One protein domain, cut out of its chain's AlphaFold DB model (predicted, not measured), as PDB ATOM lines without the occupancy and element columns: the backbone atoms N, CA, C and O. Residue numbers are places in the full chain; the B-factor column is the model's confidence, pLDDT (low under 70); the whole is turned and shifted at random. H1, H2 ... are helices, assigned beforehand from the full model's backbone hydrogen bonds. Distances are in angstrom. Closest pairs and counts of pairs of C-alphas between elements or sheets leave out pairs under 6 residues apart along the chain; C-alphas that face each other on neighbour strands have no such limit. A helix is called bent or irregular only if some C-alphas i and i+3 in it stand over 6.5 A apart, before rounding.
ATOM      1  N   SER A  38     -62.197 -37.718   6.889       64.00
ATOM      2  CA  SER A  38     -62.669 -36.369   7.205       64.00
ATOM      3  C   SER A  38     -61.915 -35.372   6.327       64.00
ATOM      4  O   SER A  38     -60.698 -35.473   6.181       64.00
ATOM      5  N   GLU A  39     -62.616 -34.389   5.761       76.38
ATOM      6  CA  GLU A  39     -61.992 -33.267   5.038       76.38
ATOM      7  C   GLU A  39     -61.356 -32.236   5.993       76.38
ATOM      8  O   GLU A  39     -60.871 -31.188   5.557       76.38
ATOM      9  N   ASP A  40     -61.360 -32.488   7.307       88.00
ATOM     10  CA  ASP A  40     -60.727 -31.586   8.256       88.00
ATOM     11  C   ASP A  40     -59.195 -31.563   8.111       88.00
ATOM     12  O   ASP A  40     -58.540 -32.510   7.681       88.00
ATOM     13  N   PHE A  41     -58.618 -30.421   8.479       92.62
ATOM     14  CA  PHE A  41     -57.176 -30.232   8.589       92.62
ATOM     15  C   PHE A  41     -56.772 -30.290  10.066       92.62
ATOM     16  O   PHE A  41     -56.112 -29.376  10.566       92.62
ATOM     17  N   SER A  42     -57.227 -31.295  10.814       94.38
ATOM     18  CA  SER A  42     -56.682 -31.577  12.145       94.38
ATOM     19  C   SER A  42     -55.377 -32.366  12.033       94.38
ATOM     20  O   SER A  42     -55.119 -33.047  11.035       94.38
ATOM     21  N   PHE A  43     -54.542 -32.282  13.070       94.62
ATOM     22  CA  PHE A  43     -53.296 -33.042  13.123       94.62
ATOM     23  C   PHE A  43     -53.565 -34.548  13.021       94.62
ATOM     24  O   PHE A  43     -52.910 -35.241  12.247       94.62
ATOM     25  N   GLU A  44     -54.554 -35.046  13.763       93.19
ATOM     26  CA  GLU A  44     -54.915 -36.460  13.825       93.19
ATOM     27  C   GLU A  44     -55.403 -36.996  12.473       93.19
ATOM     28  O   GLU A  44     -55.034 -38.110  12.095       93.19
ATOM     29  N   THR A  45     -56.190 -36.209  11.735       92.62
ATOM     30  CA  THR A  45     -56.673 -36.570  10.396       92.62
ATOM     31  C   THR A  45     -55.536 -36.558   9.378       92.62
ATOM     32  O   THR A  45     -55.294 -37.562   8.708       92.62
ATOM     33  N   ILE A  46     -54.761 -35.472   9.303       94.62
ATOM     34  CA  ILE A  46     -53.657 -35.357   8.338       94.62
ATOM     35  C   ILE A  46     -52.561 -36.398   8.593       94.62
ATOM     36  O   ILE A  46     -52.036 -36.993   7.650       94.62
ATOM     37  N   GLN A  47     -52.211 -36.651   9.858       92.75
ATOM     38  CA  GLN A  47     -51.192 -37.640  10.219       92.75
ATOM     39  C   GLN A  47     -51.553 -39.029   9.690       92.75
ATOM     40  O   GLN A  47     -50.676 -39.771   9.243       92.75
ATOM     41  N   LYS A  48     -52.839 -39.358   9.728       91.12
ATOM     42  CA  LYS A  48     -53.388 -40.629   9.293       91.12
ATOM     43  C   LYS A  48     -53.351 -40.760   7.763       91.12
ATOM     44  O   LYS A  48     -52.772 -41.718   7.265       91.12
ATOM     45  N   ILE A  49     -53.836 -39.769   7.020       89.38
ATOM     46  CA  ILE A  49     -53.956 -39.826   5.552       89.38
ATOM     47  C   ILE A  49     -52.615 -40.156   4.854       89.38
ATOM     48  O   ILE A  49     -51.639 -39.425   5.043       89.38
ATOM     49  N   PRO A  50     -52.525 -41.201   4.009       87.25
ATOM     50  CA  PRO A  50     -51.346 -41.463   3.184       87.25
ATOM     51  C   PRO A  50     -51.085 -40.325   2.186       87.25
ATOM     52  O   PRO A  50     -52.016 -39.769   1.606       87.25
ATOM     53  N   LEU A  51     -49.816 -39.977   1.938       85.88
ATOM     54  CA  LEU A  51     -49.458 -38.818   1.099       85.88
ATOM     55  C   LEU A  51     -50.037 -38.905  -0.331       85.88
ATOM     56  O   LEU A  51     -50.473 -37.901  -0.886       85.88
ATOM     57  N   ASN A  52     -50.069 -40.107  -0.908       84.50
ATOM     58  CA  ASN A  52     -50.643 -40.408  -2.228       84.50
ATOM     59  C   ASN A  52     -52.182 -40.420  -2.257       84.50
ATOM     60  O   ASN A  52     -52.749 -40.482  -3.341       84.50
ATOM     61  N   LYS A  53     -52.853 -40.383  -1.099       89.50
ATOM     62  CA  LYS A  53     -54.318 -40.359  -0.977       89.50
ATOM     63  C   LYS A  53     -54.895 -38.967  -0.764       89.50
ATOM     64  O   LYS A  53     -56.102 -38.791  -0.841       89.50
ATOM     65  N   ILE A  54     -54.048 -37.962  -0.563       89.25
ATOM     66  CA  ILE A  54     -54.481 -36.576  -0.359       89.25
ATOM     67  C   ILE A  54     -55.301 -36.046  -1.546       89.25
ATOM     68  O   ILE A  54     -56.284 -35.345  -1.337       89.25
ATOM     69  N   GLU A  55     -54.930 -36.395  -2.779       90.62
ATOM     70  CA  GLU A  55     -55.652 -35.955  -3.986       90.62
ATOM     71  C   GLU A  55     -57.039 -36.597  -4.125       90.62
ATOM     72  O   GLU A  55     -57.925 -35.997  -4.725       90.62
ATOM     73  N   ASP A  56     -57.250 -37.771  -3.521       90.75
ATOM     74  CA  ASP A  56     -58.552 -38.448  -3.506       90.75
ATOM     75  C   ASP A  56     -59.516 -37.799  -2.487       90.75
ATOM     76  O   ASP A  56     -60.732 -37.940  -2.602       90.75
ATOM     77  N   ILE A  57     -58.977 -37.101  -1.478       90.88
ATOM     78  CA  ILE A  57     -59.728 -36.543  -0.338       90.88
ATOM     79  C   ILE A  57     -60.030 -35.058  -0.544       90.88
ATOM     80  O   ILE A  57     -61.133 -34.599  -0.263       90.88
ATOM     81  N   TYR A  58     -59.054 -34.292  -1.032       91.19
ATOM     82  CA  TYR A  58     -59.176 -32.845  -1.196       91.19
ATOM     83  C   TYR A  58     -59.357 -32.486  -2.671       91.19
ATOM     84  O   TYR A  58     -58.547 -32.850  -3.512       91.19
ATOM     85  N   GLN A  59     -60.405 -31.721  -2.981       86.44
ATOM     86  CA  GLN A  59     -60.836 -31.501  -4.370       86.44
ATOM     87  C   GLN A  59     -60.203 -30.278  -5.052       86.44
ATOM     88  O   GLN A  59     -60.162 -30.205  -6.278       86.44
ATOM     89  N   THR A  60     -59.739 -29.285  -4.286       90.00
ATOM     90  CA  THR A  60     -59.158 -28.054  -4.849       90.00
ATOM     91  C   THR A  60     -57.637 -28.105  -4.805       90.00
ATOM     92  O   THR A  60     -57.062 -28.572  -3.825       90.00
ATOM     93  N   GLU A  61     -56.968 -27.552  -5.822       88.69
ATOM     94  CA  GLU A  61     -55.498 -27.470  -5.865       88.69
ATOM     95  C   GLU A  61     -54.925 -26.803  -4.603       88.69
ATOM     96  O   GLU A  61     -53.945 -27.276  -4.027       88.69
ATOM     97  N   HIS A  62     -55.595 -25.754  -4.118       88.31
ATOM     98  CA  HIS A  62     -55.240 -25.087  -2.869       88.31
ATOM     99  C   HIS A  62     -55.298 -26.037  -1.663       88.31
ATOM    100  O   HIS A  62     -54.335 -26.113  -0.899       88.31
ATOM    101  N   ASN A  63     -56.391 -26.794  -1.502       91.62
ATOM    102  CA  ASN A  63     -56.552 -27.724  -0.383       91.62
ATOM    103  C   ASN A  63     -55.605 -28.921  -0.489       91.62
ATOM    104  O   ASN A  63     -55.057 -29.341   0.526       91.62
ATOM    105  N   ILE A  64     -55.361 -29.424  -1.700       90.94
ATOM    106  CA  ILE A  64     -54.390 -30.490  -1.965       90.94
ATOM    107  C   ILE A  64     -52.994 -30.038  -1.534       90.94
ATOM    108  O   ILE A  64     -52.323 -30.739  -0.777       90.94
ATOM    109  N   LYS A  65     -52.558 -28.853  -1.976       88.81
ATOM    110  CA  LYS A  65     -51.257 -28.280  -1.608       88.81
ATOM    111  C   LYS A  65     -51.147 -28.086  -0.095       88.81
ATOM    112  O   LYS A  65     -50.192 -28.551   0.521       88.81
ATOM    113  N   LYS A  66     -52.170 -27.487   0.516       92.06
ATOM    114  CA  LYS A  66     -52.269 -27.315   1.968       92.06
ATOM    115  C   LYS A  66     -52.149 -28.645   2.718       92.06
ATOM    116  O   LYS A  66     -51.334 -28.748   3.634       92.06
ATOM    117  N   ALA A  67     -52.918 -29.660   2.332       93.50
ATOM    118  CA  ALA A  67     -52.886 -30.980   2.955       93.50
ATOM    119  C   ALA A  67     -51.525 -31.664   2.781       93.50
ATOM    120  O   ALA A  67     -51.008 -32.226   3.743       93.50
ATOM    121  N   LYS A  68     -50.906 -31.578   1.595       91.00
ATOM    122  CA  LYS A  68     -49.561 -32.123   1.344       91.00
ATOM    123  C   LYS A  68     -48.514 -31.485   2.254       91.00
ATOM    124  O   LYS A  68     -47.735 -32.207   2.871       91.00
ATOM    125  N   ASN A  69     -48.530 -30.164   2.396       92.12
ATOM    126  CA  ASN A  69     -47.588 -29.440   3.254       92.12
ATOM    127  C   ASN A  69     -47.756 -29.849   4.721       92.12
ATOM    128  O   ASN A  69     -46.791 -30.205   5.398       92.12
ATOM    129  N   LEU A  70     -49.001 -29.887   5.192       95.00
ATOM    130  CA  LEU A  70     -49.324 -30.351   6.537       95.00
ATOM    131  C   LEU A  70     -48.902 -31.811   6.748       95.00
ATOM    132  O   LEU A  70     -48.315 -32.135   7.780       95.00
ATOM    133  N   LYS A  71     -49.114 -32.684   5.759       93.44
ATOM    134  CA  LYS A  71     -48.691 -34.085   5.820       93.44
ATOM    135  C   LYS A  71     -47.177 -34.211   5.940       93.44
ATOM    136  O   LYS A  71     -46.709 -34.956   6.800       93.44
ATOM    137  N   ILE A  72     -46.416 -33.463   5.144       90.88
ATOM    138  CA  ILE A  72     -44.950 -33.431   5.234       90.88
ATOM    139  C   ILE A  72     -44.509 -33.003   6.639       90.88
ATOM    140  O   ILE A  72     -43.632 -33.643   7.216       90.88
ATOM    141  N   ALA A  73     -45.168 -32.002   7.234       93.44
ATOM    142  CA  ALA A  73     -44.902 -31.588   8.612       93.44
ATOM    143  C   ALA A  73     -45.104 -32.742   9.610       93.44
ATOM    144  O   ALA A  73     -44.255 -32.966  10.473       93.44
ATOM    145  N   THR A  74     -46.178 -33.530   9.447       93.62
ATOM    146  CA  THR A  74     -46.423 -34.690  10.324       93.62
ATOM    147  C   THR A  74     -45.370 -35.792  10.183       93.62
ATOM    148  O   THR A  74     -45.121 -36.528  11.135       93.62
ATOM    149  N   MET A  75     -44.741 -35.899   9.009       90.44
ATOM    150  CA  MET A  75     -43.730 -36.910   8.683       90.44
ATOM    151  C   MET A  75     -42.304 -36.480   9.053       90.44
ATOM    152  O   MET A  75     -41.381 -37.276   8.915       90.44
ATOM    153  N   PHE A  76     -42.107 -35.241   9.515       90.75
ATOM    154  CA  PHE A  76     -40.777 -34.678   9.763       90.75
ATOM    155  C   PHE A  76     -39.977 -35.417  10.841       90.75
ATOM    156  O   PHE A  76     -38.742 -35.419  10.839       90.75
ATOM    157  N   THR A  77     -40.677 -36.028  11.786       90.69
ATOM    158  CA  THR A  77     -40.096 -36.737  12.918       90.69
ATOM    159  C   THR A  77     -41.089 -37.764  13.444       90.69
ATOM    160  O   THR A  77     -42.301 -37.567  13.360       90.69
ATOM    161  N   GLU A  78     -40.572 -38.846  14.020       89.25
ATOM    162  CA  GLU A  78     -41.379 -39.837  14.742       89.25
ATOM    163  C   GLU A  78     -41.844 -39.315  16.112       89.25
ATOM    164  O   GLU A  78     -42.795 -39.837  16.694       89.25
ATOM    165  N   ASP A  79     -41.189 -38.274  16.634       92.50
ATOM    166  CA  ASP A  79     -41.586 -37.630  17.879       92.50
ATOM    167  C   ASP A  79     -42.918 -36.890  17.696       92.50
ATOM    168  O   ASP A  79     -43.003 -35.875  17.001       92.50
ATOM    169  N   LYS A  80     -43.974 -37.396  18.339       92.06
ATOM    170  CA  LYS A  80     -45.333 -36.863  18.191       92.06
ATOM    171  C   LYS A  80     -45.446 -35.401  18.633       92.06
ATOM    172  O   LYS A  80     -46.185 -34.644  18.004       92.06
ATOM    173  N   SER A  81     -44.727 -34.995  19.678       94.06
ATOM    174  CA  SER A  81     -44.762 -33.626  20.202       94.06
ATOM    175  C   SER A  81     -44.137 -32.651  19.212       94.06
ATOM    176  O   SER A  81     -44.716 -31.601  18.923       94.06
ATOM    177  N   LEU A  82     -42.985 -33.008  18.640       94.31
ATOM    178  CA  LEU A  82     -42.313 -32.161  17.655       94.31
ATOM    179  C   LEU A  82     -43.064 -32.156  16.315       94.31
ATOM    180  O   LEU A  82     -43.229 -31.095  15.715       94.31
ATOM    181  N   SER A  83     -43.568 -33.312  15.882       94.06
ATOM    182  CA  SER A  83     -44.415 -33.448  14.691       94.06
ATOM    183  C   SER A  83     -45.649 -32.540  14.781       94.06
ATOM    184  O   SER A  83     -45.932 -31.771  13.860       94.06
ATOM    185  N   LYS A  84     -46.330 -32.528  15.936       96.00
ATOM    186  CA  LYS A  84     -47.474 -31.644  16.190       96.00
ATOM    187  C   LYS A  84     -47.088 -30.162  16.231       96.00
ATOM    188  O   LYS A  84     -47.785 -29.333  15.653       96.00
ATOM    189  N   ALA A  85     -45.970 -29.819  16.867       96.00
ATOM    190  CA  ALA A  85     -45.499 -28.438  16.921       96.00
ATOM    191  C   ALA A  85     -45.165 -27.879  15.524       96.00
ATOM    192  O   ALA A  85     -45.539 -26.750  15.204       96.00
ATOM    193  N   LEU A  86     -44.520 -28.681  14.671       95.56
ATOM    194  CA  LEU A  86     -44.245 -28.317  13.279       95.56
ATOM    195  C   LEU A  86     -45.523 -28.181  12.463       95.56
ATOM    196  O   LEU A  86     -45.681 -27.203  11.737       95.56
ATOM    197  N   TYR A  87     -46.440 -29.136  12.605       96.50
ATOM    198  CA  TYR A  87     -47.736 -29.107  11.942       96.50
ATOM    199  C   TYR A  87     -48.479 -27.791  12.180       96.50
ATOM    200  O   TYR A  87     -48.920 -27.137  11.236       96.50
ATOM    201  N   GLU A  88     -48.590 -27.373  13.439       95.12
ATOM    202  CA  GLU A  88     -49.285 -26.136  13.786       95.12
ATOM    203  C   GLU A  88     -48.565 -24.903  13.251       95.12
ATOM    204  O   GLU A  88     -49.211 -23.956  12.806       95.12
ATOM    205  N   GLN A  89     -47.232 -24.916  13.242       95.12
ATOM    206  CA  GLN A  89     -46.469 -23.812  12.680       95.12
ATOM    207  C   GLN A  89     -46.676 -23.691  11.167       95.12
ATOM    208  O   GLN A  89     -46.892 -22.588  10.666       95.12
ATOM    209  N   VAL A  90     -46.695 -24.813  10.445       95.25
ATOM    210  CA  VAL A  90     -47.030 -24.861   9.013       95.25
ATOM    211  C   VAL A  90     -48.446 -24.347   8.777       95.25
ATOM    212  O   VAL A  90     -48.647 -23.484   7.925       95.25
ATOM    213  N   LEU A  91     -49.414 -24.800   9.578       94.31
ATOM    214  CA  LEU A  91     -50.798 -24.334   9.503       94.31
ATOM    215  C   LEU A  91     -50.904 -22.815   9.721       94.31
ATOM    216  O   LEU A  91     -51.599 -22.134   8.970       94.31
ATOM    217  N   ASN A  92     -50.176 -22.261  10.692       91.69
ATOM    218  CA  ASN A  92     -50.139 -20.818  10.945       91.69
ATOM    219  C   ASN A  92     -49.513 -20.042   9.773       91.69
ATOM    220  O   ASN A  92     -49.998 -18.974   9.393       91.69
ATOM    221  N   LYS A  93     -48.445 -20.577   9.168       91.12
ATOM    222  CA  LYS A  93     -47.731 -19.945   8.044       91.12
ATOM    223  C   LYS A  93     -48.547 -19.928   6.746       91.12
ATOM    224  O   LYS A  93     -48.289 -19.071   5.897       91.12
ATOM    225  N   GLN A  94     -49.561 -20.787   6.608       86.88
ATOM    226  CA  GLN A  94     -50.467 -20.786   5.450       86.88
ATOM    227  C   GLN A  94     -51.236 -19.479   5.298       86.88
ATOM    228  O   GLN A  94     -51.428 -19.018   4.179       86.88
ATOM    229  N   ALA A  95     -51.605 -18.829   6.406       82.62
ATOM    230  CA  ALA A  95     -52.284 -17.533   6.358       82.62
ATOM    231  C   ALA A  95     -51.444 -16.446   5.658       82.62
ATOM    232  O   ALA A  95     -51.984 -15.450   5.187       82.62
ATOM    233  N   SER A  96     -50.122 -16.633   5.591       83.31
ATOM    234  CA  SER A  96     -49.180 -15.728   4.926       83.31
ATOM    235  C   SER A  96     -48.562 -16.314   3.650       83.31
ATOM    236  O   SER A  96     -47.641 -15.701   3.117       83.31
ATOM    237  N   ASN A  97     -49.023 -17.475   3.165       84.50
ATOM    238  CA  ASN A  97     -48.424 -18.216   2.041       84.50
ATOM    239  C   ASN A  97     -46.913 -18.494   2.214       84.50
ATOM    240  O   ASN A  97     -46.158 -18.469   1.246       84.50
ATOM    241  N   LYS A  98     -46.461 -18.710   3.459       87.38
ATOM    242  CA  LYS A  98     -45.046 -18.969   3.806       87.38
ATOM    243  C   LYS A  98     -44.790 -20.398   4.278       87.38
ATOM    244  O   LYS A  98     -43.715 -20.703   4.781       87.38
ATOM    245  N   ASP A  99     -45.791 -21.261   4.191       90.19
ATOM    246  CA  ASP A  99     -45.728 -22.631   4.686       90.19
ATOM    247  C   ASP A  99     -44.773 -23.507   3.870       90.19
ATOM    248  O   ASP A  99     -44.035 -24.297   4.454       90.19
ATOM    249  N   GLU A 100     -44.716 -23.323   2.547       88.50
ATOM    250  CA  GLU A 100     -43.738 -24.020   1.700       88.50
ATOM    251  C   GLU A 100     -42.301 -23.582   1.975       88.50
ATOM    252  O   GLU A 100     -41.438 -24.444   2.108       88.50
ATOM    253  N   GLU A 101     -42.049 -22.272   2.087       88.88
ATOM    254  CA  GLU A 101     -40.711 -21.743   2.398       88.88
ATOM    255  C   GLU A 101     -40.252 -22.239   3.773       88.88
ATOM    256  O   GLU A 101     -39.148 -22.758   3.909       88.88
ATOM    257  N   TYR A 102     -41.137 -22.182   4.772       92.06
ATOM    258  CA  TYR A 102     -40.842 -22.680   6.112       92.06
ATOM    259  C   TYR A 102     -40.514 -24.181   6.119       92.06
ATOM    260  O   TYR A 102     -39.532 -24.598   6.730       92.06
ATOM    261  N   LEU A 103     -41.309 -25.009   5.431       91.25
ATOM    262  CA  LEU A 103     -41.023 -26.440   5.331       91.25
ATOM    263  C   LEU A 103     -39.727 -26.707   4.574       91.25
ATOM    264  O   LEU A 103     -38.949 -27.555   5.000       91.25
ATOM    265  N   PHE A 104     -39.488 -25.995   3.475       90.44
ATOM    266  CA  PHE A 104     -38.245 -26.099   2.725       90.44
ATOM    267  C   PHE A 104     -37.041 -25.818   3.632       90.44
ATOM    268  O   PHE A 104     -36.148 -26.659   3.718       90.44
ATOM    269  N   ASP A 105     -37.054 -24.713   4.378       91.81
ATOM    270  CA  ASP A 105     -35.974 -24.357   5.301       91.81
ATOM    271  C   ASP A 105     -35.781 -25.413   6.403       91.81
ATOM    272  O   ASP A 105     -34.654 -25.837   6.653       91.81
ATOM    273  N   MET A 106     -36.863 -25.925   7.001       93.12
ATOM    274  CA  MET A 106     -36.786 -26.997   8.006       93.12
ATOM    275  C   MET A 106     -36.171 -28.290   7.451       93.12
ATOM    276  O   MET A 106     -35.422 -28.977   8.150       93.12
ATOM    277  N   ILE A 107     -36.483 -28.642   6.200       91.94
ATOM    278  CA  ILE A 107     -35.911 -29.810   5.520       91.94
ATOM    279  C   ILE A 107     -34.416 -29.591   5.278       91.94
ATOM    280  O   ILE A 107     -33.619 -30.458   5.641       91.94
ATOM    281  N   GLN A 108     -34.036 -28.429   4.733       91.56
ATOM    282  CA  GLN A 108     -32.633 -28.050   4.516       91.56
ATOM    283  C   GLN A 108     -31.835 -28.115   5.815       91.56
ATOM    284  O   GLN A 108     -30.774 -28.732   5.878       91.56
ATOM    285  N   ASP A 109     -32.383 -27.566   6.886       94.25
ATOM    286  CA  ASP A 109     -31.766 -27.583   8.202       94.25
ATOM    287  C   ASP A 109     -31.584 -29.001   8.756       94.25
ATOM    288  O   ASP A 109     -30.528 -29.323   9.305       94.25
ATOM    289  N   LYS A 110     -32.571 -29.888   8.568       93.19
ATOM    290  CA  LYS A 110     -32.452 -31.302   8.957       93.19
ATOM    291  C   LYS A 110     -31.347 -32.016   8.182       93.19
ATOM    292  O   LYS A 110     -30.620 -32.819   8.764       93.19
ATOM    293  N   ILE A 111     -31.191 -31.718   6.895       91.31
ATOM    294  CA  ILE A 111     -30.109 -32.265   6.065       91.31
ATOM    295  C   ILE A 111     -28.756 -31.780   6.567       91.31
ATOM    296  O   ILE A 111     -27.852 -32.591   6.762       91.31
ATOM    297  N   ILE A 112     -28.630 -30.475   6.824       92.94
ATOM    298  CA  ILE A 112     -27.409 -29.897   7.382       92.94
ATOM    299  C   ILE A 112     -27.067 -30.586   8.702       92.94
ATOM    300  O   ILE A 112     -25.957 -31.094   8.832       92.94
ATOM    301  N   PHE A 113     -28.030 -30.714   9.616       93.62
ATOM    302  CA  PHE A 113     -27.841 -31.416  10.883       93.62
ATOM    303  C   PHE A 113     -27.353 -32.861  10.692       93.62
ATOM    304  O   PHE A 113     -26.368 -33.259  11.308       93.62
ATOM    305  N   LEU A 114     -27.995 -33.629   9.805       90.69
ATOM    306  CA  LEU A 114     -27.628 -35.020   9.507       90.69
ATOM    307  C   LEU A 114     -26.248 -35.164   8.848       90.69
ATOM    308  O   LEU A 114     -25.597 -36.193   9.017       90.69
ATOM    309  N   SER A 115     -25.820 -34.160   8.082       87.56
ATOM    310  CA  SER A 115     -24.519 -34.138   7.401       87.56
ATOM    311  C   SER A 115     -23.386 -33.557   8.252       87.56
ATOM    312  O   SER A 115     -22.215 -33.734   7.915       87.56
ATOM    313  N   SER A 116     -23.729 -32.846   9.328       86.25
ATOM    314  CA  SER A 116     -22.773 -32.130  10.166       86.25
ATOM    315  C   SER A 116     -22.124 -33.031  11.208       86.25
ATOM    316  O   SER A 116     -22.761 -33.907  11.796       86.25
ATOM    317  N   ASP A 117     -20.858 -32.750  11.499       80.75
ATOM    318  CA  ASP A 117     -20.281 -33.086  12.795       80.75
ATOM    319  C   ASP A 117     -20.466 -31.908  13.769       80.75
ATOM    320  O   ASP A 117     -20.848 -30.795  13.389       80.75
ATOM    321  N   SER A 118     -20.162 -32.127  15.049       66.12
ATOM    322  CA  SER A 118     -20.334 -31.106  16.091       66.12
ATOM    323  C   SER A 118     -19.487 -29.843  15.883       66.12
ATOM    324  O   SER A 118     -19.713 -28.851  16.568       66.12
ATOM    325  N   THR A 119     -18.493 -29.869  14.989       71.25
ATOM    326  CA  THR A 119     -17.574 -28.744  14.750       71.25
ATOM    327  C   THR A 119     -17.951 -27.906  13.534       71.25
ATOM    328  O   THR A 119     -17.566 -26.742  13.443       71.25
ATOM    329  N   THR A 120     -18.721 -28.474  12.607       88.00
ATOM    330  CA  THR A 120     -18.994 -27.875  11.296       88.00
ATOM    331  C   THR A 120     -20.399 -27.304  11.163       88.00
ATOM    332  O   THR A 120     -20.606 -26.473  10.276       88.00
ATOM    333  N   LEU A 121     -21.333 -27.674  12.050       93.12
ATOM    334  CA  LEU A 121     -22.750 -27.302  11.962       93.12
ATOM    335  C   LEU A 121     -22.969 -25.800  11.738       93.12
ATOM    336  O   LEU A 121     -23.649 -25.427  10.790       93.12
ATOM    337  N   GLU A 122     -22.345 -24.932  12.537       93.50
ATOM    338  CA  GLU A 122     -22.510 -23.479  12.393       93.50
ATOM    339  C   GLU A 122     -22.065 -22.974  11.014       93.50
ATOM    340  O   GLU A 122     -22.787 -22.221  10.365       93.50
ATOM    341  N   SER A 123     -20.911 -23.439  10.527       93.75
ATOM    342  CA  SER A 123     -20.384 -23.038   9.217       93.75
ATOM    343  C   SER A 123     -21.224 -23.564   8.050       93.75
ATOM    344  O   SER A 123     -21.379 -22.882   7.038       93.75
ATOM    345  N   LEU A 124     -21.776 -24.775   8.180       94.56
ATOM    346  CA  LEU A 124     -22.650 -25.379   7.177       94.56
ATOM    347  C   LEU A 124     -24.001 -24.669   7.141       94.56
ATOM    348  O   LEU A 124     -24.519 -24.389   6.062       94.56
ATOM    349  N   LEU A 125     -24.532 -24.325   8.312       94.50
ATOM    350  CA  LEU A 125     -25.784 -23.600   8.439       94.50
ATOM    351  C   LEU A 125     -25.666 -22.184   7.882       94.50
ATOM    352  O   LEU A 125     -26.525 -21.760   7.117       94.50
ATOM    353  N   GLN A 126     -24.563 -21.494   8.186       93.50
ATOM    354  CA  GLN A 126     -24.261 -20.184   7.618       93.50
ATOM    355  C   GLN A 126     -24.254 -20.241   6.082       93.50
ATOM    356  O   GLN A 126     -25.004 -19.514   5.438       93.50
ATOM    357  N   LYS A 127     -23.492 -21.172   5.490       92.69
ATOM    358  CA  LYS A 127     -23.454 -21.371   4.030       92.69
ATOM    359  C   LYS A 127     -24.821 -21.717   3.444       92.69
ATOM    360  O   LYS A 127     -25.148 -21.268   2.348       92.69
ATOM    361  N   SER A 128     -25.606 -22.530   4.151       91.88
ATOM    362  CA  SER A 128     -26.956 -22.889   3.721       91.88
ATOM    363  C   SER A 128     -27.849 -21.651   3.677       91.88
ATOM    364  O   SER A 128     -28.450 -21.390   2.641       91.88
ATOM    365  N   VAL A 129     -27.867 -20.831   4.733       92.12
ATOM    366  CA  VAL A 129     -28.614 -19.563   4.751       92.12
ATOM    367  C   VAL A 129     -28.153 -18.646   3.624       92.12
ATOM    368  O   VAL A 129     -28.991 -18.165   2.869       92.12
ATOM    369  N   GLU A 130     -26.845 -18.447   3.460       91.06
ATOM    370  CA  GLU A 130     -26.298 -17.606   2.391       91.06
ATOM    371  C   GLU A 130     -26.793 -18.062   1.012       91.06
ATOM    372  O   GLU A 130     -27.333 -17.260   0.249       91.06
ATOM    373  N   SER A 131     -26.719 -19.370   0.741       88.31
ATOM    374  CA  SER A 131     -27.220 -19.961  -0.499       88.31
ATOM    375  C   SER A 131     -28.733 -19.812  -0.658       88.31
ATOM    376  O   SER A 131     -29.190 -19.577  -1.774       88.31
ATOM    377  N   ARG A 132     -29.519 -19.977   0.413       87.94
ATOM    378  CA  ARG A 132     -30.988 -19.888   0.363       87.94
ATOM    379  C   ARG A 132     -31.457 -18.454   0.164       87.94
ATOM    380  O   ARG A 132     -32.460 -18.239  -0.504       87.94
ATOM    381  N   VAL A 133     -30.763 -17.470   0.723       84.81
ATOM    382  CA  VAL A 133     -31.094 -16.047   0.552       84.81
ATOM    383  C   VAL A 133     -30.926 -15.597  -0.892       84.81
ATOM    384  O   VAL A 133     -31.709 -14.776  -1.365       84.81
ATOM    385  N   ASP A 134     -29.950 -16.162  -1.596       81.62
ATOM    386  CA  ASP A 134     -29.708 -15.844  -3.000       81.62
ATOM    387  C   ASP A 134     -30.664 -16.606  -3.957       81.62
ATOM    388  O   ASP A 134     -30.687 -16.314  -5.153       81.62
ATOM    389  N   LEU A 135     -31.505 -17.528  -3.452       78.69
ATOM    390  CA  LEU A 135     -32.594 -18.149  -4.221       78.69
ATOM    391  C   LEU A 135     -33.773 -17.183  -4.380       78.69
ATOM    392  O   LEU A 135     -34.213 -16.537  -3.426       78.69
ATOM    393  N   SER A 136     -34.367 -17.150  -5.573       66.44
ATOM    394  CA  SER A 136     -35.626 -16.429  -5.773       66.44
ATOM    395  C   SER A 136     -36.785 -17.100  -5.019       66.44
ATOM    396  O   SER A 136     -36.762 -18.298  -4.738       66.44
ATOM    397  N   SER A 137     -37.850 -16.358  -4.700       63.50
ATOM    398  CA  SER A 137     -39.007 -16.912  -3.972       63.50
ATOM    399  C   SER A 137     -39.664 -18.097  -4.695       63.50
ATOM    400  O   SER A 137     -40.136 -19.025  -4.049       63.50
ATOM    401  N   ASN A 138     -39.625 -18.113  -6.031       61.72
ATOM    402  CA  ASN A 138     -40.142 -19.217  -6.849       61.72
ATOM    403  C   ASN A 138     -39.240 -20.466  -6.811       61.72
ATOM    404  O   ASN A 138     -39.615 -21.518  -7.320       61.72
ATOM    405  N   GLU A 139     -38.045 -20.355  -6.229       66.56
ATOM    406  CA  GLU A 139     -37.082 -21.443  -6.079       66.56
ATOM    407  C   GLU A 139     -37.085 -22.072  -4.682       66.56
ATOM    408  O   GLU A 139     -36.546 -23.166  -4.518       66.56
ATOM    409  N   LYS A 140     -37.729 -21.435  -3.698       64.44
ATOM    410  CA  LYS A 140     -37.898 -21.942  -2.326       64.44
ATOM    411  C   LYS A 140     -39.223 -22.683  -2.151       64.44
ATOM    412  O   LYS A 140     -40.014 -22.392  -1.259       64.44
ATOM    413  N   ILE A 141     -39.491 -23.619  -3.052       68.94
ATOM    414  CA  ILE A 141     -40.736 -24.388  -3.069       68.94
ATOM    415  C   ILE A 141     -40.450 -25.865  -2.831       68.94
ATOM    416  O   ILE A 141     -39.436 -26.399  -3.287       68.94
ATOM    417  N   LEU A 142     -41.385 -26.557  -2.180       70.25
ATOM    418  CA  LEU A 142     -41.257 -27.986  -1.875       70.25
ATOM    419  C   LEU A 142     -41.064 -28.868  -3.113       70.25
ATOM    420  O   LEU A 142     -40.503 -29.952  -3.017       70.25
ATOM    421  N   GLN A 143     -41.467 -28.392  -4.290       69.75
ATOM    422  CA  GLN A 143     -41.279 -29.089  -5.564       69.75
ATOM    423  C   GLN A 143     -39.799 -29.274  -5.943       69.75
ATOM    424  O   GLN A 143     -39.487 -30.139  -6.757       69.75
ATOM    425  N   ARG A 144     -38.885 -28.481  -5.365       70.81
ATOM    426  CA  ARG A 144     -37.434 -28.646  -5.540       70.81
ATOM    427  C   ARG A 144     -36.799 -29.608  -4.543       70.81
ATOM    428  O   ARG A 144     -35.636 -29.954  -4.729       70.81
ATOM    429  N   VAL A 145     -37.543 -30.056  -3.530       73.94
ATOM    430  CA  VAL A 145     -37.057 -31.055  -2.578       73.94
ATOM    431  C   VAL A 145     -36.875 -32.375  -3.319       73.94
ATOM    432  O   VAL A 145     -37.821 -33.003  -3.795       73.94
ATOM    433  N   THR A 146     -35.624 -32.780  -3.450       78.50
ATOM    434  CA  THR A 146     -35.204 -34.008  -4.108       78.50
ATOM    435  C   THR A 146     -35.630 -35.237  -3.297       78.50
ATOM    436  O   THR A 146     -35.806 -35.167  -2.077       78.50
ATOM    437  N   PRO A 147     -35.728 -36.423  -3.925       77.12
ATOM    438  CA  PRO A 147     -36.022 -37.657  -3.199       77.12
ATOM    439  C   PRO A 147     -35.048 -37.949  -2.045       77.12
ATOM    440  O   PRO A 147     -35.462 -38.464  -1.010       77.12
ATOM    441  N   SER A 148     -33.765 -37.595  -2.182       77.69
ATOM    442  CA  SER A 148     -32.779 -37.711  -1.095       77.69
ATOM    443  C   SER A 148     -33.107 -36.820   0.099       77.69
ATOM    444  O   SER A 148     -32.926 -37.233   1.241       77.69
ATOM    445  N   GLU A 149     -33.626 -35.623  -0.149       80.94
ATOM    446  CA  GLU A 149     -34.019 -34.682   0.899       80.94
ATOM    447  C   GLU A 149     -35.313 -35.140   1.583       80.94
ATOM    448  O   GLU A 149     -35.407 -35.100   2.807       80.94
ATOM    449  N   ILE A 150     -36.261 -35.714   0.833       79.69
ATOM    450  CA  ILE A 150     -37.421 -36.412   1.414       79.69
ATOM    451  C   ILE A 150     -36.977 -37.598   2.283       79.69
ATOM    452  O   ILE A 150     -37.489 -37.784   3.384       79.69
ATOM    453  N   ASN A 151     -35.984 -38.378   1.852       80.50
ATOM    454  CA  ASN A 151     -35.442 -39.458   2.680       80.50
ATOM    455  C   ASN A 151     -34.807 -38.931   3.977       80.50
ATOM    456  O   ASN A 151     -34.896 -39.594   5.010       80.50
ATOM    457  N   ALA A 152     -34.211 -37.735   3.964       77.81
ATOM    458  CA  ALA A 152     -33.711 -37.089   5.176       77.81
ATOM    459  C   ALA A 152     -34.854 -36.714   6.138       77.81
ATOM    460  O   ALA A 152     -34.741 -36.936   7.345       77.81
ATOM    461  N   VAL A 153     -35.994 -36.238   5.621       78.69
ATOM    462  CA  VAL A 153     -37.225 -36.021   6.412       78.69
ATOM    463  C   VAL A 153     -37.673 -37.309   7.091       78.69
ATOM    464  O   VAL A 153     -37.980 -37.292   8.276       78.69
ATOM    465  N   LEU A 154     -37.615 -38.432   6.383       82.25
ATOM    466  CA  LEU A 154     -37.997 -39.741   6.916       82.25
ATOM    467  C   LEU A 154     -36.936 -40.384   7.813       82.25
ATOM    468  O   LEU A 154     -37.221 -41.348   8.518       82.25
ATOM    469  N   SER A 155     -35.704 -39.880   7.784       83.81
ATOM    470  CA  SER A 155     -34.623 -40.432   8.589       83.81
ATOM    471  C   SER A 155     -34.846 -40.116  10.064       83.81
ATOM    472  O   SER A 155     -35.171 -38.982  10.441       83.81
ATOM    473  N   TYR A 156     -34.644 -41.135  10.901       81.56
ATOM    474  CA  TYR A 156     -34.740 -40.997  12.346       81.56
ATOM    475  C   TYR A 156     -33.719 -39.976  12.851       81.56
ATOM    476  O   TYR A 156     -32.525 -40.072  12.565       81.56
ATOM    477  N   VAL A 157     -34.196 -39.027  13.649       82.88
ATOM    478  CA  VAL A 157     -33.372 -38.035  14.330       82.88
ATOM    479  C   VAL A 157     -33.889 -37.883  15.752       82.88
ATOM    480  O   VAL A 157     -35.097 -37.811  15.971       82.88
ATOM    481  N   ASN A 158     -32.980 -37.809  16.728       90.06
ATOM    482  CA  ASN A 158     -33.364 -37.424  18.080       90.06
ATOM    483  C   ASN A 158     -33.898 -35.981  18.045       90.06
ATOM    484  O   ASN A 158     -33.131 -35.036  17.851       90.06
ATOM    485  N   ALA A 159     -35.215 -35.843  18.209       88.19
ATOM    486  CA  ALA A 159     -35.942 -34.585  18.081       88.19
ATOM    487  C   ALA A 159     -35.357 -33.477  18.965       88.19
ATOM    488  O   ALA A 159     -35.122 -32.372  18.481       88.19
ATOM    489  N   ILE A 160     -35.056 -33.796  20.229       91.38
ATOM    490  CA  ILE A 160     -34.500 -32.857  21.213       91.38
ATOM    491  C   ILE A 160     -33.122 -32.370  20.777       91.38
ATOM    492  O   ILE A 160     -32.872 -31.163  20.773       91.38
ATOM    493  N   ASN A 161     -32.236 -33.289  20.390       93.25
ATOM    494  CA  ASN A 161     -30.891 -32.950  19.939       93.25
ATOM    495  C   ASN A 161     -30.948 -32.078  18.688       93.25
ATOM    496  O   ASN A 161     -30.217 -31.095  18.616       93.25
ATOM    497  N   PHE A 162     -31.833 -32.397  17.742       94.00
ATOM    498  CA  PHE A 162     -32.024 -31.604  16.533       94.00
ATOM    499  C   PHE A 162     -32.466 -30.177  16.849       94.00
ATOM    500  O   PHE A 162     -31.724 -29.238  16.566       94.00
ATOM    501  N   ILE A 163     -33.628 -29.998  17.488       94.62
ATOM    502  CA  ILE A 163     -34.168 -28.653  17.730       94.62
ATOM    503  C   ILE A 163     -33.252 -27.824  18.630       94.62
ATOM    504  O   ILE A 163     -33.112 -26.626  18.406       94.62
ATOM    505  N   SER A 164     -32.585 -28.453  19.603       94.38
ATOM    506  CA  SER A 164     -31.652 -27.755  20.493       94.38
ATOM    507  C   SER A 164     -30.378 -27.345  19.758       94.38
ATOM    508  O   SER A 164     -29.931 -26.213  19.910       94.38
ATOM    509  N   SER A 165     -29.804 -28.226  18.931       95.31
ATOM    510  CA  SER A 165     -28.590 -27.905  18.167       95.31
ATOM    511  C   SER A 165     -28.856 -26.793  17.161       95.31
ATOM    512  O   SER A 165     -28.089 -25.836  17.091       95.31
ATOM    513  N   MET A 166     -29.967 -26.877  16.428       95.50
ATOM    514  CA  MET A 166     -30.353 -25.848  15.465       95.50
ATOM    515  C   MET A 166     -30.675 -24.521  16.157       95.50
ATOM    516  O   MET A 166     -30.141 -23.490  15.757       95.50
ATOM    517  N   GLY A 167     -31.466 -24.547  17.237       96.19
ATOM    518  CA  GLY A 167     -31.802 -23.357  18.020       96.19
ATOM    519  C   GLY A 167     -30.563 -22.631  18.545       96.19
ATOM    520  O   GLY A 167     -30.394 -21.443  18.276       96.19
ATOM    521  N   ASN A 168     -29.646 -23.358  19.189       96.31
ATOM    522  CA  ASN A 168     -28.400 -22.791  19.712       96.31
ATOM    523  C   ASN A 168     -27.493 -22.254  18.593       96.31
ATOM    524  O   ASN A 168     -26.829 -21.231  18.754       96.31
ATOM    525  N   THR A 169     -27.446 -22.941  17.448       96.12
ATOM    526  CA  THR A 169     -26.612 -22.515  16.317       96.12
ATOM    527  C   THR A 169     -27.151 -21.226  15.696       96.12
ATOM    528  O   THR A 169     -26.385 -20.291  15.463       96.12
ATOM    529  N   TYR A 170     -28.466 -21.125  15.484       96.56
ATOM    530  CA  TYR A 170     -29.080 -19.885  15.011       96.56
ATOM    531  C   TYR A 170     -28.999 -18.757  16.039       96.56
ATOM    532  O   TYR A 170     -28.813 -17.613  15.639       96.56
ATOM    533  N   GLU A 171     -29.069 -19.049  17.339       96.44
ATOM    534  CA  GLU A 171     -28.809 -18.059  18.391       96.44
ATOM    535  C   GLU A 171     -27.376 -17.514  18.299       96.44
ATOM    536  O   GLU A 171     -27.172 -16.299  18.300       96.44
ATOM    537  N   SER A 172     -26.383 -18.401  18.159       95.56
ATOM    538  CA  SER A 172     -24.971 -18.030  17.982       95.56
ATOM    539  C   SER A 172     -24.774 -17.131  16.758       95.56
ATOM    540  O   SER A 172     -24.174 -16.056  16.858       95.56
ATOM    541  N   LEU A 173     -25.329 -17.531  15.608       94.62
ATOM    542  CA  LEU A 173     -25.271 -16.746  14.376       94.62
ATOM    543  C   LEU A 173     -25.994 -15.403  14.543       94.62
ATOM    544  O   LEU A 173     -25.414 -14.362  14.250       94.62
ATOM    545  N   ASN A 174     -27.208 -15.389  15.093       95.25
ATOM    546  CA  ASN A 174     -27.951 -14.158  15.349       95.25
ATOM    547  C   ASN A 174     -27.126 -13.190  16.212       95.25
ATOM    548  O   ASN A 174     -26.874 -12.063  15.802       95.25
ATOM    549  N   ASN A 175     -26.586 -13.654  17.341       94.31
ATOM    550  CA  ASN A 175     -25.746 -12.845  18.227       94.31
ATOM    551  C   ASN A 175     -24.476 -12.322  17.536       94.31
ATOM    552  O   ASN A 175     -24.062 -11.184  17.765       94.31
ATOM    553  N   ARG A 176     -23.862 -13.120  16.650       92.44
ATOM    554  CA  ARG A 176     -22.680 -12.717  15.871       92.44
ATOM    555  C   ARG A 176     -22.972 -11.586  14.882       92.44
ATOM    556  O   ARG A 176     -22.044 -10.826  14.572       92.44
ATOM    557  N   TYR A 177     -24.199 -11.493  14.370       90.00
ATOM    558  CA  TYR A 177     -24.591 -10.566  13.301       90.00
ATOM    559  C   TYR A 177     -25.611  -9.492  13.721       90.00
ATOM    560  O   TYR A 177     -25.842  -8.574  12.944       90.00
ATOM    561  N   LEU A 178     -26.144  -9.531  14.949       82.62
ATOM    562  CA  LEU A 178     -27.216  -8.655  15.457       82.62
ATOM    563  C   LEU A 178     -26.963  -7.150  15.259       82.62
ATOM    564  O   LEU A 178     -27.896  -6.386  15.050       82.62
ATOM    565  N   ASN A 179     -25.698  -6.729  15.321       80.44
ATOM    566  CA  ASN A 179     -25.283  -5.327  15.200       80.44
ATOM    567  C   ASN A 179     -24.385  -5.078  13.981       80.44
ATOM    568  O   ASN A 179     -23.638  -4.100  13.947       80.44
ATOM    569  N   LYS A 180     -24.389  -5.995  13.012       83.00
ATOM    570  CA  LYS A 180     -23.624  -5.861  11.773       83.00
ATOM    571  C   LYS A 180     -24.572  -5.475  10.649       83.00
ATOM    572  O   LYS A 180     -25.673  -6.008  10.565       83.00
ATOM    573  N   ASP A 181     -24.117  -4.583   9.776       81.69
ATOM    574  CA  ASP A 181     -24.784  -4.305   8.502       81.69
ATOM    575  C   ASP A 181     -24.530  -5.476   7.539       81.69
ATOM    576  O   ASP A 181     -23.698  -5.418   6.635       81.69
ATOM    577  N   ASP A 182     -25.157  -6.610   7.846       86.62
ATOM    578  CA  ASP A 182     -25.031  -7.869   7.127       86.62
ATOM    579  C   ASP A 182     -26.411  -8.290   6.615       86.62
ATOM    580  O   ASP A 182     -27.361  -8.430   7.394       86.62
ATOM    581  N   LYS A 183     -26.531  -8.505   5.298       88.00
ATOM    582  CA  LYS A 183     -27.810  -8.830   4.644       88.00
ATOM    583  C   LYS A 183     -28.429 -10.151   5.127       88.00
ATOM    584  O   LYS A 183     -29.628 -10.355   4.947       88.00
ATOM    585  N   TYR A 184     -27.643 -11.035   5.741       90.06
ATOM    586  CA  TYR A 184     -28.090 -12.332   6.248       90.06
ATOM    587  C   TYR A 184     -28.578 -12.269   7.705       90.06
ATOM    588  O   TYR A 184     -29.290 -13.170   8.149       90.06
ATOM    589  N   SER A 185     -28.270 -11.192   8.441       90.75
ATOM    590  CA  SER A 185     -28.635 -11.007   9.860       90.75
ATOM    591  C   SER A 185     -30.123 -11.243  10.149       90.75
ATOM    592  O   SER A 185     -30.473 -11.949  11.096       90.75
ATOM    593  N   ILE A 186     -31.009 -10.728   9.290       90.81
ATOM    594  CA  ILE A 186     -32.460 -10.890   9.432       90.81
ATOM    595  C   ILE A 186     -32.897 -12.358   9.333       90.81
ATOM    596  O   ILE A 186     -33.837 -12.764  10.012       90.81
ATOM    597  N   PHE A 187     -32.202 -13.172   8.536       92.25
ATOM    598  CA  PHE A 187     -32.511 -14.591   8.368       92.25
ATOM    599  C   PHE A 187     -32.075 -15.399   9.587       92.25
ATOM    600  O   PHE A 187     -32.844 -16.232  10.062       92.25
ATOM    601  N   TYR A 188     -30.903 -15.098  10.159       94.56
ATOM    602  CA  TYR A 188     -30.476 -15.719  11.415       94.56
ATOM    603  C   TYR A 188     -31.443 -15.404  12.554       94.56
ATOM    604  O   TYR A 188     -31.840 -16.310  13.282       94.56
ATOM    605  N   ASN A 189     -31.880 -14.147  12.670       94.44
ATOM    606  CA  ASN A 189     -32.872 -13.759  13.668       94.44
ATOM    607  C   ASN A 189     -34.217 -14.472  13.454       94.44
ATOM    608  O   ASN A 189     -34.806 -14.982  14.404       94.44
ATOM    609  N   ASN A 190     -34.698 -14.543  12.210       93.44
ATOM    610  CA  ASN A 190     -35.961 -15.211  11.900       93.44
ATOM    611  C   ASN A 190     -35.918 -16.697  12.274       93.44
ATOM    612  O   ASN A 190     -36.795 -17.160  13.001       93.44
ATOM    613  N   HIS A 191     -34.886 -17.424  11.845       95.19
ATOM    614  CA  HIS A 191     -34.752 -18.840  12.174       95.19
ATOM    615  C   HIS A 191     -34.539 -19.070  13.673       95.19
ATOM    616  O   HIS A 191     -35.149 -19.970  14.243       95.19
ATOM    617  N   TYR A 192     -33.760 -18.219  14.350       96.12
ATOM    618  CA  TYR A 192     -33.640 -18.245  15.810       96.12
ATOM    619  C   TYR A 192     -35.019 -18.188  16.489       96.12
ATOM    620  O   TYR A 192     -35.345 -19.047  17.311       96.12
ATOM    621  N   LEU A 193     -35.866 -17.229  16.100       95.31
ATOM    622  CA  LEU A 193     -37.220 -17.096  16.645       95.31
ATOM    623  C   LEU A 193     -38.102 -18.310  16.319       95.31
ATOM    624  O   LEU A 193     -38.870 -18.757  17.172       95.31
ATOM    625  N   GLU A 194     -37.984 -18.863  15.111       95.25
ATOM    626  CA  GLU A 194     -38.727 -20.053  14.692       95.25
ATOM    627  C   GLU A 194     -38.360 -21.286  15.522       95.25
ATOM    628  O   GLU A 194     -39.260 -21.973  16.014       95.25
ATOM    629  N   TYR A 195     -37.070 -21.538  15.757       96.88
ATOM    630  CA  TYR A 195     -36.634 -22.646  16.608       96.88
ATOM    631  C   TYR A 195     -36.992 -22.422  18.075       96.88
ATOM    632  O   TYR A 195     -37.422 -23.363  18.741       96.88
ATOM    633  N   HIS A 196     -36.906 -21.192  18.585       94.94
ATOM    634  CA  HIS A 196     -37.351 -20.886  19.948       94.94
ATOM    635  C   HIS A 196     -38.844 -21.150  20.142       94.94
ATOM    636  O   HIS A 196     -39.240 -21.761  21.141       94.94
ATOM    637  N   PHE A 197     -39.672 -20.744  19.178       94.31
ATOM    638  CA  PHE A 197     -41.094 -21.066  19.182       94.31
ATOM    639  C   PHE A 197     -41.319 -22.581  19.145       94.31
ATOM    640  O   PHE A 197     -42.088 -23.118  19.946       94.31
ATOM    641  N   LEU A 198     -40.606 -23.281  18.261       95.44
ATOM    642  CA  LEU A 198     -40.742 -24.722  18.092       95.44
ATOM    643  C   LEU A 198     -40.356 -25.495  19.359       95.44
ATOM    644  O   LEU A 198     -41.087 -26.387  19.782       95.44
ATOM    645  N   ILE A 199     -39.257 -25.114  20.016       95.62
ATOM    646  CA  ILE A 199     -38.814 -25.683  21.295       95.62
ATOM    647  C   ILE A 199     -39.858 -25.439  22.388       95.62
ATOM    648  O   ILE A 199     -40.136 -26.337  23.187       95.62
ATOM    649  N   ALA A 200     -40.437 -24.236  22.448       95.06
ATOM    650  CA  ALA A 200     -41.471 -23.915  23.426       95.06
ATOM    651  C   ALA A 200     -42.714 -24.795  23.231       95.06
ATOM    652  O   ALA A 200     -43.193 -25.389  24.198       95.06
ATOM    653  N   LYS A 201     -43.181 -24.945  21.985       95.56
ATOM    654  CA  LYS A 201     -44.326 -25.797  21.637       95.56
ATOM    655  C   LYS A 201     -44.066 -27.280  21.853       95.56
ATOM    656  O   LYS A 201     -44.905 -27.962  22.429       95.56
ATOM    657  N   PHE A 202     -42.883 -27.759  21.485       94.25
ATOM    658  CA  PHE A 202     -42.457 -29.122  21.776       94.25
ATOM    659  C   PHE A 202     -42.554 -29.425  23.279       94.25
ATOM    660  O   PHE A 202     -43.230 -30.371  23.671       94.25
ATOM    661  N   LYS A 203     -41.968 -28.568  24.130       93.44
ATOM    662  CA  LYS A 203     -42.024 -28.719  25.596       93.44
ATOM    663  C   LYS A 203     -43.445 -28.621  26.149       93.44
ATOM    664  O   LYS A 203     -43.752 -29.248  27.160       93.44
ATOM    665  N   GLU A 204     -44.295 -27.797  25.540       94.25
ATOM    666  CA  GLU A 204     -45.706 -27.691  25.909       94.25
ATOM    667  C   GLU A 204     -46.432 -29.025  25.679       94.25
ATOM    668  O   GLU A 204     -47.067 -29.530  26.606       94.25
ATOM    669  N   TYR A 205     -46.293 -29.619  24.489       92.69
ATOM    670  CA  TYR A 205     -46.941 -30.890  24.148       92.69
ATOM    671  C   TYR A 205     -46.380 -32.077  24.914       92.69
ATOM    672  O   TYR A 205     -47.156 -32.899  25.399       92.69
ATOM    673  N   ASP A 206     -45.067 -32.115  25.106       88.19
ATOM    674  CA  ASP A 206     -44.407 -33.166  25.872       88.19
ATOM    675  C   ASP A 206     -44.957 -33.235  27.309       88.19
ATOM    676  O   ASP A 206     -45.460 -34.265  27.754       88.19
ATOM    677  N   ARG A 207     -45.057 -32.080  27.982       90.38
ATOM    678  CA  ARG A 207     -45.658 -31.979  29.326       90.38
ATOM    679  C   ARG A 207     -47.139 -32.349  29.366       90.38
ATOM    680  O   ARG A 207     -47.618 -32.842  30.387       90.38
ATOM    681  N   GLN A 208     -47.904 -32.041  28.318       89.12
ATOM    682  CA  GLN A 208     -49.318 -32.424  28.255       89.12
ATOM    683  C   GLN A 208     -49.465 -33.947  28.177       89.12
ATOM    684  O   GLN A 208     -50.310 -34.510  28.871       89.12
ATOM    685  N   ILE A 209     -48.616 -34.611  27.389       80.38
ATOM    686  CA  ILE A 209     -48.592 -36.071  27.270       80.38
ATOM    687  C   ILE A 209     -48.175 -36.714  28.595       80.38
ATOM    688  O   ILE A 209     -48.853 -37.631  29.058       80.38
ATOM    689  N   GLU A 210     -47.129 -36.199  29.249       81.06
ATOM    690  CA  GLU A 210     -46.698 -36.683  30.567       81.06
ATOM    691  C   GLU A 210     -47.839 -36.627  31.590       81.06
ATOM    692  O   GLU A 210     -48.114 -37.618  32.268       81.06
ATOM    693  N   LYS A 211     -48.564 -35.503  31.664       83.50
ATOM    694  CA  LYS A 211     -49.711 -35.354  32.574       83.50
ATOM    695  C   LYS A 211     -50.831 -36.352  32.285       83.50
ATOM    696  O   LYS A 211     -51.416 -36.876  33.226       83.50
ATOM    697  N   LEU A 212     -51.129 -36.612  31.013       77.19
ATOM    698  CA  LEU A 212     -52.147 -37.590  30.619       77.19
ATOM    699  C   LEU A 212     -51.730 -39.029  30.949       77.19
ATOM    700  O   LEU A 212     -52.593 -39.848  31.226       77.19
ATOM    701  N   SER A 213     -50.430 -39.335  30.943       74.44
ATOM    702  CA  SER A 213     -49.913 -40.674  31.273       74.44
ATOM    703  C   SER A 213     -49.907 -41.008  32.771       74.44
ATOM    704  O   SER A 213     -49.707 -42.163  33.139       74.44
ATOM    705  N   GLN A 214     -50.090 -40.003  33.631       72.75
ATOM    706  CA  GLN A 214     -50.109 -40.142  35.093       72.75
ATOM    707  C   GLN A 214     -51.532 -40.250  35.676       72.75
ATOM    708  O   GLN A 214     -51.669 -40.418  36.889       72.75
ATOM    709  N   LEU A 215     -52.563 -40.123  34.833       56.72
ATOM    710  CA  LEU A 215     -53.987 -40.263  35.166       56.72
ATOM    711  C   LEU A 215     -54.486 -41.671  34.831       56.72
ATOM    712  O   LEU A 215     -55.332 -42.171  35.605       56.72
TER     713      LEU A 215
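This is residues 38 to 215 of the 215 residues of an uncharacterized protein of Arcobacter sp. CECT 8985 (UniProt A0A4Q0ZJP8). A helical body is built round H5, with the long hairpin of H8 and H9 covering one side of it: H9 packs on H4, and H8 packs on H5 and H6. H3, H4 and H5 form an up-and-down bundle, each running against the one before, though H5 meets the other two with residues 99 to 103 alone; short H1 and H2 pack on H3 at one end, H7 crosses H5, and residues 210 to 215 stick out. The printed part has 178 residues, with nine named helices, H1 to H9 in chain order, and no named strand; the class is all helix. It is compact, with a radius of gyration of the C-alphas of 16.6 A and spans of 49 by 45 by 28 A.

H1 is residues 43 to 48, beginning at C-alpha 43 (-53.296, -33.042, 13.123), and H2 is residues 51 to 57. H2 is irregular, but only just: C-alphas 52 and 55 are 6.9 A apart. H3, residues 61 to 75, is 21.0 A long, and H4, residues 80 to 94, 21.1 A. H5, residues 99 to 115, spans 24.3 A and begins at C-alpha 99 (-45.728, -22.631, 4.686). H6 is residues 121 to 133, 18.1 A, and H7 residues 147 to 154. H8, residues 159 to 177, spans 27.0 A. H9, residues 185 to 213, spans 42.3 A and ends at C-alpha 213 (-49.913, -40.674, 31.273).

H5 is the hub, touching five helices. The closest C-alphas of H5 and H7, Ile 111 and Ala 152, are 6.1 A apart, with the lines about perpendicular at 86 degrees. H5 and H6 form a hairpin at a shallow tilt of 32 degrees, only just short of steep; their closest C-alphas, Ile 112 and Leu 124, are 6.6 A apart. H3 and H4 form a hairpin too, closest at the C-alphas of Thr 74 and Ser 83, 5.0 A. H1 touches H3, about perpendicular at 88 degrees, with the C-alphas of Gln 47 and Thr 74 closest at 5.6 A. H2 touches H3, closest at the C-alphas of Glu 55 and Ile 64, 6.0 A. H8 and H9 form a hairpin at a shallow tilt of 28 degrees, closest at the C-alphas of Tyr 170 and Tyr 192, 4.9 A. H9 touches H4 with residues 198 to 206 alone, closest at the C-alphas of Phe 202 and Leu 82, 5.1 A. H2 and H9 are apart. Every O i to N i+4 pair is within hydrogen-bond range in H1 and H3 to H9; in H2 it is 1 of 3, beside 2 of 4 O i to N i+3 pairs.

The C-alphas farthest apart, Asp 181 and Leu 215, are 53.4 A apart. The printed part has no cut, and the link from H6 to H7 is long, with 13 residues. The mean pLDDT of the printed part is 88.2; residues 38, 118, 136 to 141, 143 and 215 are under 70.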